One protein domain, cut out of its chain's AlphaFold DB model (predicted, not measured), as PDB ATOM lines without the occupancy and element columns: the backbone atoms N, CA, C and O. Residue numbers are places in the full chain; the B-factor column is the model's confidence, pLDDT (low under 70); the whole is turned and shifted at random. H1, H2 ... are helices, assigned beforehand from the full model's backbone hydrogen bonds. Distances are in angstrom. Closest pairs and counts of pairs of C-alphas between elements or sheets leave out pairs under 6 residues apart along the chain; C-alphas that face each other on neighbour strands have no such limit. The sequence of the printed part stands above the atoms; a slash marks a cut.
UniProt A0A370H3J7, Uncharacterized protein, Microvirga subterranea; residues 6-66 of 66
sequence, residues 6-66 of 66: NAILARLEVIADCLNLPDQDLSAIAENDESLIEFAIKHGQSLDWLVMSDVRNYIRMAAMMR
ATOM      1  N   ASN A   6     153.507 149.916 134.204       83.75
ATOM      2  CA  ASN A   6     154.251 150.660 133.189       83.75
ATOM      3  C   ASN A   6     153.374 151.708 132.493       83.75
ATOM      4  O   ASN A   6     153.860 152.776 132.127       83.75
ATOM      5  N   ALA A   7     152.075 151.432 132.335       82.81
ATOM      6  CA  ALA A   7     151.132 152.401 131.785       82.81
ATOM      7  C   ALA A   7     150.884 153.563 132.761       82.81
ATOM      8  O   ALA A   7     150.794 154.711 132.329       82.81
ATOM      9  N   ILE A   8     150.835 153.278 134.067       87.62
ATOM     10  CA  ILE A   8     150.745 154.305 135.116       87.62
ATOM     11  C   ILE A   8     151.996 155.190 135.105       87.62
ATOM     12  O   ILE A   8     151.871 156.411 135.061       87.62
ATOM     13  N   LEU A   9     153.191 154.595 135.078       89.94
ATOM     14  CA  LEU A   9     154.456 155.337 135.031       89.94
ATOM     15  C   LEU A   9     154.536 156.257 133.810       89.94
ATOM     16  O   LEU A   9     154.725 157.460 133.965       89.94
ATOM     17  N   ALA A  10     154.272 155.726 132.615       86.56
ATOM     18  CA  ALA A  10     154.273 156.520 131.387       86.56
ATOM     19  C   ALA A  10     153.247 157.670 131.422       86.56
ATOM     20  O   ALA A  10     153.433 158.709 130.787       86.56
ATOM     21  N   ARG A  11     152.136 157.502 132.150       86.56
ATOM     22  CA  ARG A  11     151.144 158.565 132.342       86.56
ATOM     23  C   ARG A  11     151.647 159.644 133.292       86.56
ATOM     24  O   ARG A  11     151.471 160.824 132.995       86.56
ATOM     25  N   LEU A  12     152.233 159.239 134.414       90.88
ATOM     26  CA  LEU A  12     152.806 160.147 135.399       90.88
ATOM     27  C   LEU A  12     153.934 160.985 134.791       90.88
ATOM     28  O   LEU A  12     153.978 162.177 135.067       90.88
ATOM     29  N   GLU A  13     154.757 160.409 133.909       90.88
ATOM     30  CA  GLU A  13     155.791 161.136 133.155       90.88
ATOM     31  C   GLU A  13     155.183 162.290 132.348       90.88
ATOM     32  O   GLU A  13     155.576 163.441 132.506       90.88
ATOM     33  N   VAL A  14     154.135 162.015 131.562       87.94
ATOM     34  CA  VAL A  14     153.451 163.052 130.771       87.94
ATOM     35  C   VAL A  14     152.841 164.134 131.664       87.94
ATOM     36  O   VAL A  14     152.899 165.315 131.329       87.94
ATOM     37  N   ILE A  15     152.229 163.753 132.790       88.94
ATOM     38  CA  ILE A  15     151.640 164.719 133.725       88.94
ATOM     39  C   ILE A  15     152.736 165.586 134.355       88.94
ATOM     40  O   ILE A  15     152.579 166.804 134.409       88.94
ATOM     41  N   ALA A  16     153.833 164.980 134.809       92.56
ATOM     42  CA  ALA A  16     154.958 165.688 135.403       92.56
ATOM     43  C   ALA A  16     155.575 166.682 134.411       92.56
ATOM     44  O   ALA A  16     155.777 167.839 134.773       92.56
ATOM     45  N   ASP A  17     155.759 166.282 133.152       90.19
ATOM     46  CA  ASP A  17     156.242 167.162 132.085       90.19
ATOM     47  C   ASP A  17     155.276 168.327 131.827       90.19
ATOM     48  O   ASP A  17     155.685 169.489 131.793       90.19
ATOM     49  N   CYS A  18     153.972 168.051 131.695       89.50
ATOM     50  CA  CYS A  18     152.957 169.086 131.469       89.50
ATOM     51  C   CYS A  18     152.857 170.092 132.625       89.50
ATOM     52  O   CYS A  18     152.524 171.255 132.397       89.50
ATOM     53  N   LEU A  19     153.115 169.644 133.854       91.00
ATOM     54  CA  LEU A  19     153.082 170.472 135.058       91.00
ATOM     55  C   LEU A  19     154.458 171.037 135.442       91.00
ATOM     56  O   LEU A  19     154.551 171.754 136.438       91.00
ATOM     57  N   ASN A  20     155.503 170.748 134.658       93.75
ATOM     58  CA  ASN A  20     156.887 171.144 134.910       93.75
ATOM     59  C   ASN A  20     157.391 170.709 136.305       93.75
ATOM     60  O   ASN A  20     157.865 171.528 137.095       93.75
ATOM     61  N   LEU A  21     157.266 169.411 136.609       92.50
ATOM     62  CA  LEU A  21     157.638 168.763 137.876       92.50
ATOM     63  C   LEU A  21     158.825 167.781 137.701       92.50
ATOM     64  O   LEU A  21     158.650 166.581 137.917       92.50
ATOM     65  N   PRO A  22     160.029 168.247 137.317       85.12
ATOM     66  CA  PRO A  22     161.137 167.372 136.908       85.12
ATOM     67  C   PRO A  22     161.746 166.523 138.038       85.12
ATOM     68  O   PRO A  22     162.385 165.516 137.755       85.12
ATOM     69  N   ASP A  23     161.543 166.902 139.302       88.06
ATOM     70  CA  ASP A  23     162.180 166.262 140.464       88.06
ATOM     71  C   ASP A  23     161.272 165.251 141.195       88.06
ATOM     72  O   ASP A  23     161.590 164.805 142.297       88.06
ATOM     73  N   GLN A  24     160.104 164.917 140.635       89.12
ATOM     74  CA  GLN A  24     159.177 163.979 141.270       89.12
ATOM     75  C   GLN A  24     159.643 162.526 141.131       89.12
ATOM     76  O   GLN A  24     159.959 162.061 140.036       89.12
ATOM     77  N   ASP A  25     159.593 161.772 142.231       94.19
ATOM     78  CA  ASP A  25     159.822 160.327 142.203       94.19
ATOM     79  C   ASP A  25     158.552 159.599 141.738       94.19
ATOM     80  O   ASP A  25     157.707 159.160 142.523       94.19
ATOM     81  N   LEU A  26     158.409 159.485 140.418       93.88
ATOM     82  CA  LEU A  26     157.252 158.847 139.789       93.88
ATOM     83  C   LEU A  26     157.164 157.348 140.108       93.88
ATOM     84  O   LEU A  26     156.069 156.784 140.085       93.88
ATOM     85  N   SER A  27     158.292 156.704 140.433       92.31
ATOM     86  CA  SER A  27     158.323 155.283 140.797       92.31
ATOM     87  C   SER A  27     157.685 155.036 142.155       92.31
ATOM     88  O   SER A  27     156.912 154.082 142.280       92.31
ATOM     89  N   ALA A  28     157.971 155.909 143.125       92.44
ATOM     90  CA  ALA A  28     157.328 155.903 144.434       92.44
ATOM     91  C   ALA A  28     155.833 156.237 144.321       92.44
ATOM     92  O   ALA A  28     154.998 155.555 144.911       92.44
ATOM     93  N   ILE A  29     155.469 157.225 143.494       93.44
ATOM     94  CA  ILE A  29     154.057 157.568 143.259       93.44
ATOM     95  C   ILE A  29     153.294 156.367 142.680       93.44
ATOM     96  O   ILE A  29     152.198 156.065 143.137       93.44
ATOM     97  N   ALA A  30     153.875 155.647 141.718       91.00
ATOM     98  CA  ALA A  30     153.266 154.476 141.083       91.00
ATOM     99  C   ALA A  30     153.346 153.174 141.910       91.00
ATOM    100  O   ALA A  30     153.073 152.094 141.375       91.00
ATOM    101  N   GLU A  31     153.811 153.214 143.161       89.62
ATOM    102  CA  GLU A  31     153.975 152.015 143.994       89.62
ATOM    103  C   GLU A  31     152.655 151.539 144.611       89.62
ATOM    104  O   GLU A  31     152.445 150.335 144.756       89.62
ATOM    105  N   ASN A  32     151.752 152.463 144.941       88.56
ATOM    106  CA  ASN A  32     150.474 152.145 145.565       88.56
ATOM    107  C   ASN A  32     149.392 153.188 145.228       88.56
ATOM    108  O   ASN A  32     149.681 154.305 144.796       88.56
ATOM    109  N   ASP A  33     148.132 152.807 145.446       88.62
ATOM    110  CA  ASP A  33     146.969 153.634 145.114       88.62
ATOM    111  C   ASP A  33     146.901 154.929 145.945       88.62
ATOM    112  O   ASP A  33     146.448 155.956 145.443       88.62
ATOM    113  N   GLU A  34     147.365 154.908 147.197       92.19
ATOM    114  CA  GLU A  34     147.329 156.068 148.096       92.19
ATOM    115  C   GLU A  34     148.250 157.184 147.588       92.19
ATOM    116  O   GLU A  34     147.800 158.312 147.399       92.19
ATOM    117  N   SER A  35     149.497 156.858 147.239       93.31
ATOM    118  CA  SER A  35     150.460 157.813 146.677       93.31
ATOM    119  C   SER A  35     149.999 158.391 145.331       93.31
ATOM    120  O   SER A  35     150.185 159.581 145.067       93.31
ATOM    121  N   LEU A  36     149.335 157.585 144.494       91.88
ATOM    122  CA  LEU A  36     148.691 158.045 143.256       91.88
ATOM    123  C   LEU A  36     147.571 159.057 143.522       91.88
ATOM    124  O   LEU A  36     147.497 160.090 142.849       91.88
ATOM    125  N   ILE A  37     146.703 158.767 144.493       91.31
ATOM    126  CA  ILE A  37     145.598 159.647 144.891       91.31
ATOM    127  C   ILE A  37     146.138 160.956 145.472       91.31
ATOM    128  O   ILE A  37     145.680 162.029 145.079       91.31
ATOM    129  N   GLU A  38     147.138 160.895 146.351       94.12
ATOM    130  CA  GLU A  38     147.778 162.080 146.924       94.12
ATOM    131  C   GLU A  38     148.410 162.967 145.850       94.12
ATOM    132  O   GLU A  38     148.191 164.183 145.837       94.12
ATOM    133  N   PHE A  39     149.150 162.370 144.910       94.25
ATOM    134  CA  PHE A  39     149.724 163.089 143.776       94.25
ATOM    135  C   PHE A  39     148.634 163.775 142.943       94.25
ATOM    136  O   PHE A  39     148.752 164.958 142.612       94.25
ATOM    137  N   ALA A  40     147.548 163.058 142.643       92.69
ATOM    138  CA  ALA A  40     146.448 163.590 141.856       92.69
ATOM    139  C   ALA A  40     145.754 164.771 142.549       92.69
ATOM    140  O   ALA A  40     145.574 165.819 141.930       92.69
ATOM    141  N   ILE A  41     145.449 164.656 143.845       94.31
ATOM    142  CA  ILE A  41     144.845 165.739 144.636       94.31
ATOM    143  C   ILE A  41     145.769 166.958 144.681       94.31
ATOM    144  O   ILE A  41     145.334 168.074 144.393       94.31
ATOM    145  N   LYS A  42     147.053 166.750 144.997       94.50
ATOM    146  CA  LYS A  42     148.052 167.822 145.115       94.50
ATOM    147  C   LYS A  42     148.176 168.647 143.833       94.50
ATOM    148  O   LYS A  42     148.397 169.854 143.897       94.50
ATOM    149  N   HIS A  43     148.039 167.996 142.682       92.31
ATOM    150  CA  HIS A  43     148.241 168.601 141.368       92.31
ATOM    151  C   HIS A  43     146.939 168.807 140.572       92.31
ATOM    152  O   HIS A  43     146.988 169.073 139.368       92.31
ATOM    153  N   GLY A  44     145.779 168.688 141.229       90.06
ATOM    154  CA  GLY A  44     144.464 168.906 140.621       90.06
ATOM    155  C   GLY A  44     144.162 167.984 139.436       90.06
ATOM    156  O   GLY A  44     143.463 168.390 138.509       90.06
ATOM    157  N   GLN A  45     144.720 166.773 139.426       88.62
ATOM    158  CA  GLN A  45     144.490 165.784 138.379       88.62
ATOM    159  C   GLN A  45     143.277 164.919 138.706       88.62
ATOM    160  O   GLN A  45     143.095 164.474 139.837       88.62
ATOM    161  N   SER A  46     142.482 164.616 137.683       87.19
ATOM    162  CA  SER A  46     141.562 163.481 137.751       87.19
ATOM    163  C   SER A  46     142.333 162.168 137.572       87.19
ATOM    164  O   SER A  46     143.360 162.139 136.890       87.19
ATOM    165  N   LEU A  47     141.812 161.080 138.141       85.44
ATOM    166  CA  LEU A  47     142.293 159.707 137.956       85.44
ATOM    167  C   LEU A  47     141.436 158.891 136.975       85.44
ATOM    168  O   LEU A  47     141.644 157.688 136.841       85.44
ATOM    169  N   ASP A  48     140.514 159.520 136.236       82.06
ATOM    170  CA  ASP A  48     139.664 158.834 135.242       82.06
ATOM    171  C   ASP A  48     140.485 158.070 134.189       82.06
ATOM    172  O   ASP A  48     140.034 157.091 133.601       82.06
ATOM    173  N   TRP A  49     141.739 158.463 133.968       77.19
ATOM    174  CA  TRP A  49     142.643 157.762 133.063       77.19
ATOM    175  C   TRP A  49     143.090 156.384 133.571       77.19
ATOM    176  O   TRP A  49     143.603 155.613 132.772       77.19
ATOM    177  N   LEU A  50     142.879 156.035 134.845       76.38
ATOM    178  CA  LEU A  50     143.131 154.679 135.349       76.38
ATOM    179  C   LEU A  50     142.192 153.649 134.707       76.38
ATOM    180  O   LEU A  50     142.571 152.494 134.537       76.38
ATOM    181  N   VAL A  51     140.982 154.067 134.321       71.69
ATOM    182  CA  VAL A  51     139.993 153.240 133.606       71.69
ATOM    183  C   VAL A  51     140.062 153.393 132.087       71.69
ATOM    184  O   VAL A  51     139.486 152.576 131.368       71.69
ATOM    185  N   MET A  52     140.786 154.391 131.576       64.56
ATOM    186  CA  MET A  52     140.957 154.603 130.140       64.56
ATOM    187  C   MET A  52     142.239 153.926 129.638       64.56
ATOM    188  O   MET A  52     143.304 154.050 130.231       64.56
ATOM    189  N   SER A  53     142.140 153.205 128.517       62.47
ATOM    190  CA  SER A  53     143.300 152.603 127.837       62.47
ATOM    191  C   SER A  53     144.312 153.670 127.362       62.47
ATOM    192  O   SER A  53     144.023 154.865 127.423       62.47
ATOM    193  N   ASP A  54     145.492 153.240 126.886       65.44
ATOM    194  CA  ASP A  54     146.700 154.056 126.638       65.44
ATOM    195  C   ASP A  54     146.411 155.495 126.175       65.44
ATOM    196  O   ASP A  54     146.045 155.776 125.027       65.44
ATOM    197  N   VAL A  55     146.648 156.426 127.095       66.62
ATOM    198  CA  VAL A  55     146.363 157.847 126.925       66.62
ATOM    199  C   VAL A  55     147.180 158.492 125.807       66.62
ATOM    200  O   VAL A  55     146.780 159.531 125.282       66.62
ATOM    201  N   ARG A  56     148.339 157.922 125.444       66.62
ATOM    202  CA  ARG A  56     149.214 158.505 124.419       66.62
ATOM    203  C   ARG A  56     148.510 158.494 123.073       66.62
ATOM    204  O   ARG A  56     148.697 159.419 122.286       66.62
ATOM    205  N   ASN A  57     147.642 157.509 122.835       64.00
ATOM    206  CA  ASN A  57     146.767 157.496 121.668       64.00
ATOM    207  C   ASN A  57     145.768 158.652 121.707       64.00
ATOM    208  O   ASN A  57     145.575 159.318 120.695       64.00
ATOM    209  N   TYR A  58     145.192 158.947 122.873       65.44
ATOM    210  CA  TYR A  58     144.267 160.068 123.028       65.44
ATOM    211  C   TYR A  58     144.958 161.421 122.810       65.44
ATOM    212  O   TYR A  58     144.454 162.252 122.061       65.44
ATOM    213  N   ILE A  59     146.144 161.625 123.393       66.81
ATOM    214  CA  ILE A  59     146.925 162.860 123.219       66.81
ATOM    215  C   ILE A  59     147.354 163.033 121.760       66.81
ATOM    216  O   ILE A  59     147.207 164.124 121.213       66.81
ATOM    217  N   ARG A  60     147.837 161.968 121.103       69.62
ATOM    218  CA  ARG A  60     148.172 162.003 119.669       69.62
ATOM    219  C   ARG A  60     146.961 162.380 118.824       69.62
ATOM    220  O   ARG A  60     147.078 163.245 117.966       69.62
ATOM    221  N   MET A  61     145.798 161.792 119.099       66.06
ATOM    222  CA  MET A  61     144.559 162.128 118.397       66.06
ATOM    223  C   MET A  61     144.151 163.586 118.627       66.06
ATOM    224  O   MET A  61     143.856 164.290 117.668       66.06
ATOM    225  N   ALA A  62     144.195 164.075 119.868       66.81
ATOM    226  CA  ALA A  62     143.873 165.465 120.186       66.81
ATOM    227  C   ALA A  62     144.848 166.468 119.537       66.81
ATOM    228  O   ALA A  62     144.427 167.535 119.097       66.81
ATOM    229  N   ALA A  63     146.136 166.123 119.444       68.50
ATOM    230  CA  ALA A  63     147.151 166.945 118.786       68.50
ATOM    231  C   ALA A  63     147.004 166.970 117.255       68.50
ATOM    232  O   ALA A  63     147.318 167.983 116.642       68.50
ATOM    233  N   MET A  64     146.515 165.885 116.643       70.38
ATOM    234  CA  MET A  64     146.253 165.803 115.198       70.38
ATOM    235  C   MET A  64     144.954 166.502 114.763       70.38
ATOM    236  O   MET A  64     144.761 166.723 113.572       70.38
ATOM    237  N   MET A  65     144.053 166.816 115.699       65.31
ATOM    238  CA  MET A  65     142.795 167.533 115.432       65.31
ATOM    239  C   MET A  65     142.906 169.062 115.598       65.31
ATOM    240  O   MET A  65     141.889 169.753 115.536       65.31
ATOM    241  N   ARG A  66     144.112 169.589 115.826       50.66
ATOM    242  CA  ARG A  66     144.429 171.025 115.773       50.66
ATOM    243  C   ARG A  66     145.063 171.381 114.438       50.66
ATOM    244  O   ARG A  66     144.817 172.522 113.995       50.66
TER     245      ARG A  66
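What this domain is: This is residues 6 to 66 of the 66 residues of an uncharacterized protein of Microvirga subterranea (UniProt A0A370H3J7). A small helical body with an arm: H1 stands in the middle, short H2 and longer H3 lie on one side of it, and H4 leads away on the other side, its far part sticking out with residues 60 to 66. H1 and H3 run nearly side by side with a gap between them, H2 packs on H1 and meets H3 at a corner, and the long link of residues 43 to 54 passes by H1 to bring the chain from H3 across to H4. The printed part has 61 residues, with four named helices in the order H1, H2, H3, H4 and no named strand; the class is all helix, and the helices hold 37 of the 61 residues. The whole is compact, with a radius of gyration of the C-alphas of 11.8 A, and the C-alphas span 34 by 24 by 20 A along their three main axes, with the arm of H4 adding to the longest.

How they stand to each other: The printed part begins with H1, residues 6 to 18, the longest helix by residues. After a short link of 7 residues comes H2, residues 26 to 29. H1 and H2 touch, with 4 pairs of C-alphas within 8 A; the closest are those of Leu 12 and Leu 26, 6.4 A apart. H1 touches H2 with residues 9 to 13 alone. A tight link of 3 residues leads on to H3, residues 33 to 42. H2 and H3 touch only at the corner by their link, where the closest C-alphas, those of Ile 29 and Ser 35, are 5.0 A apart. H1 and H3 are near each other, with no pair of C-alphas within 8 A but 5 pairs within 10 A. The last helix is H4, residues 55 to 64, which follows a long link of 12 residues. H1 and H4 are close but not clearly touching: a single pair of C-alphas is within 8 A, that of Arg 11 and Val 55, 7.3 A apart. Their lines stand at a steep tilt of 44 degrees, and they run the same way. H4 is apart from both H2 and H3. In H1, H3 and H4 every pair of O i and N i+4 is within hydrogen-bond range. H2, with 4 residues, is too short for such a pair, and its one pair of O i and N i+3 is within range.

Where its parts are: H1 begins at C-alpha 6, at (154.251, 150.660, 133.189), and ends at Cys 18, with 18.6 A from first to last C-alpha. H2 runs from Leu 26 to Ile 29. H3 runs from Asp 33, whose C-alpha is at (146.969, 153.634, 145.114), to Lys 42, over 14.2 A. H4 starts at Val 55 and ends at Met 64, whose C-alpha is at (146.253, 165.803, 115.198); it too measures 14.2 A.

The domain as a whole: The two C-alphas farthest apart are those of Asn 32 and Arg 66, at 35.8 A. The first and last printed C-alphas, those of Asn 6 and Arg 66, are 28.5 A apart. The printed part has no cut, and Arg 66 is the chain's last residue. The link from H3 to H4 is the long one, and the C-alphas of its residues 43 to 54 lie 8 to 12 A from the mean of all C-alphas. Residues 60 to 66, of which 60 to 64 belong to H4, stand free. The mean pLDDT of the printed part of this predicted model is 83.3. Residues 52 to 63 and 65 to 66, 14 residues, are under 70, and H4 has a mean of 67.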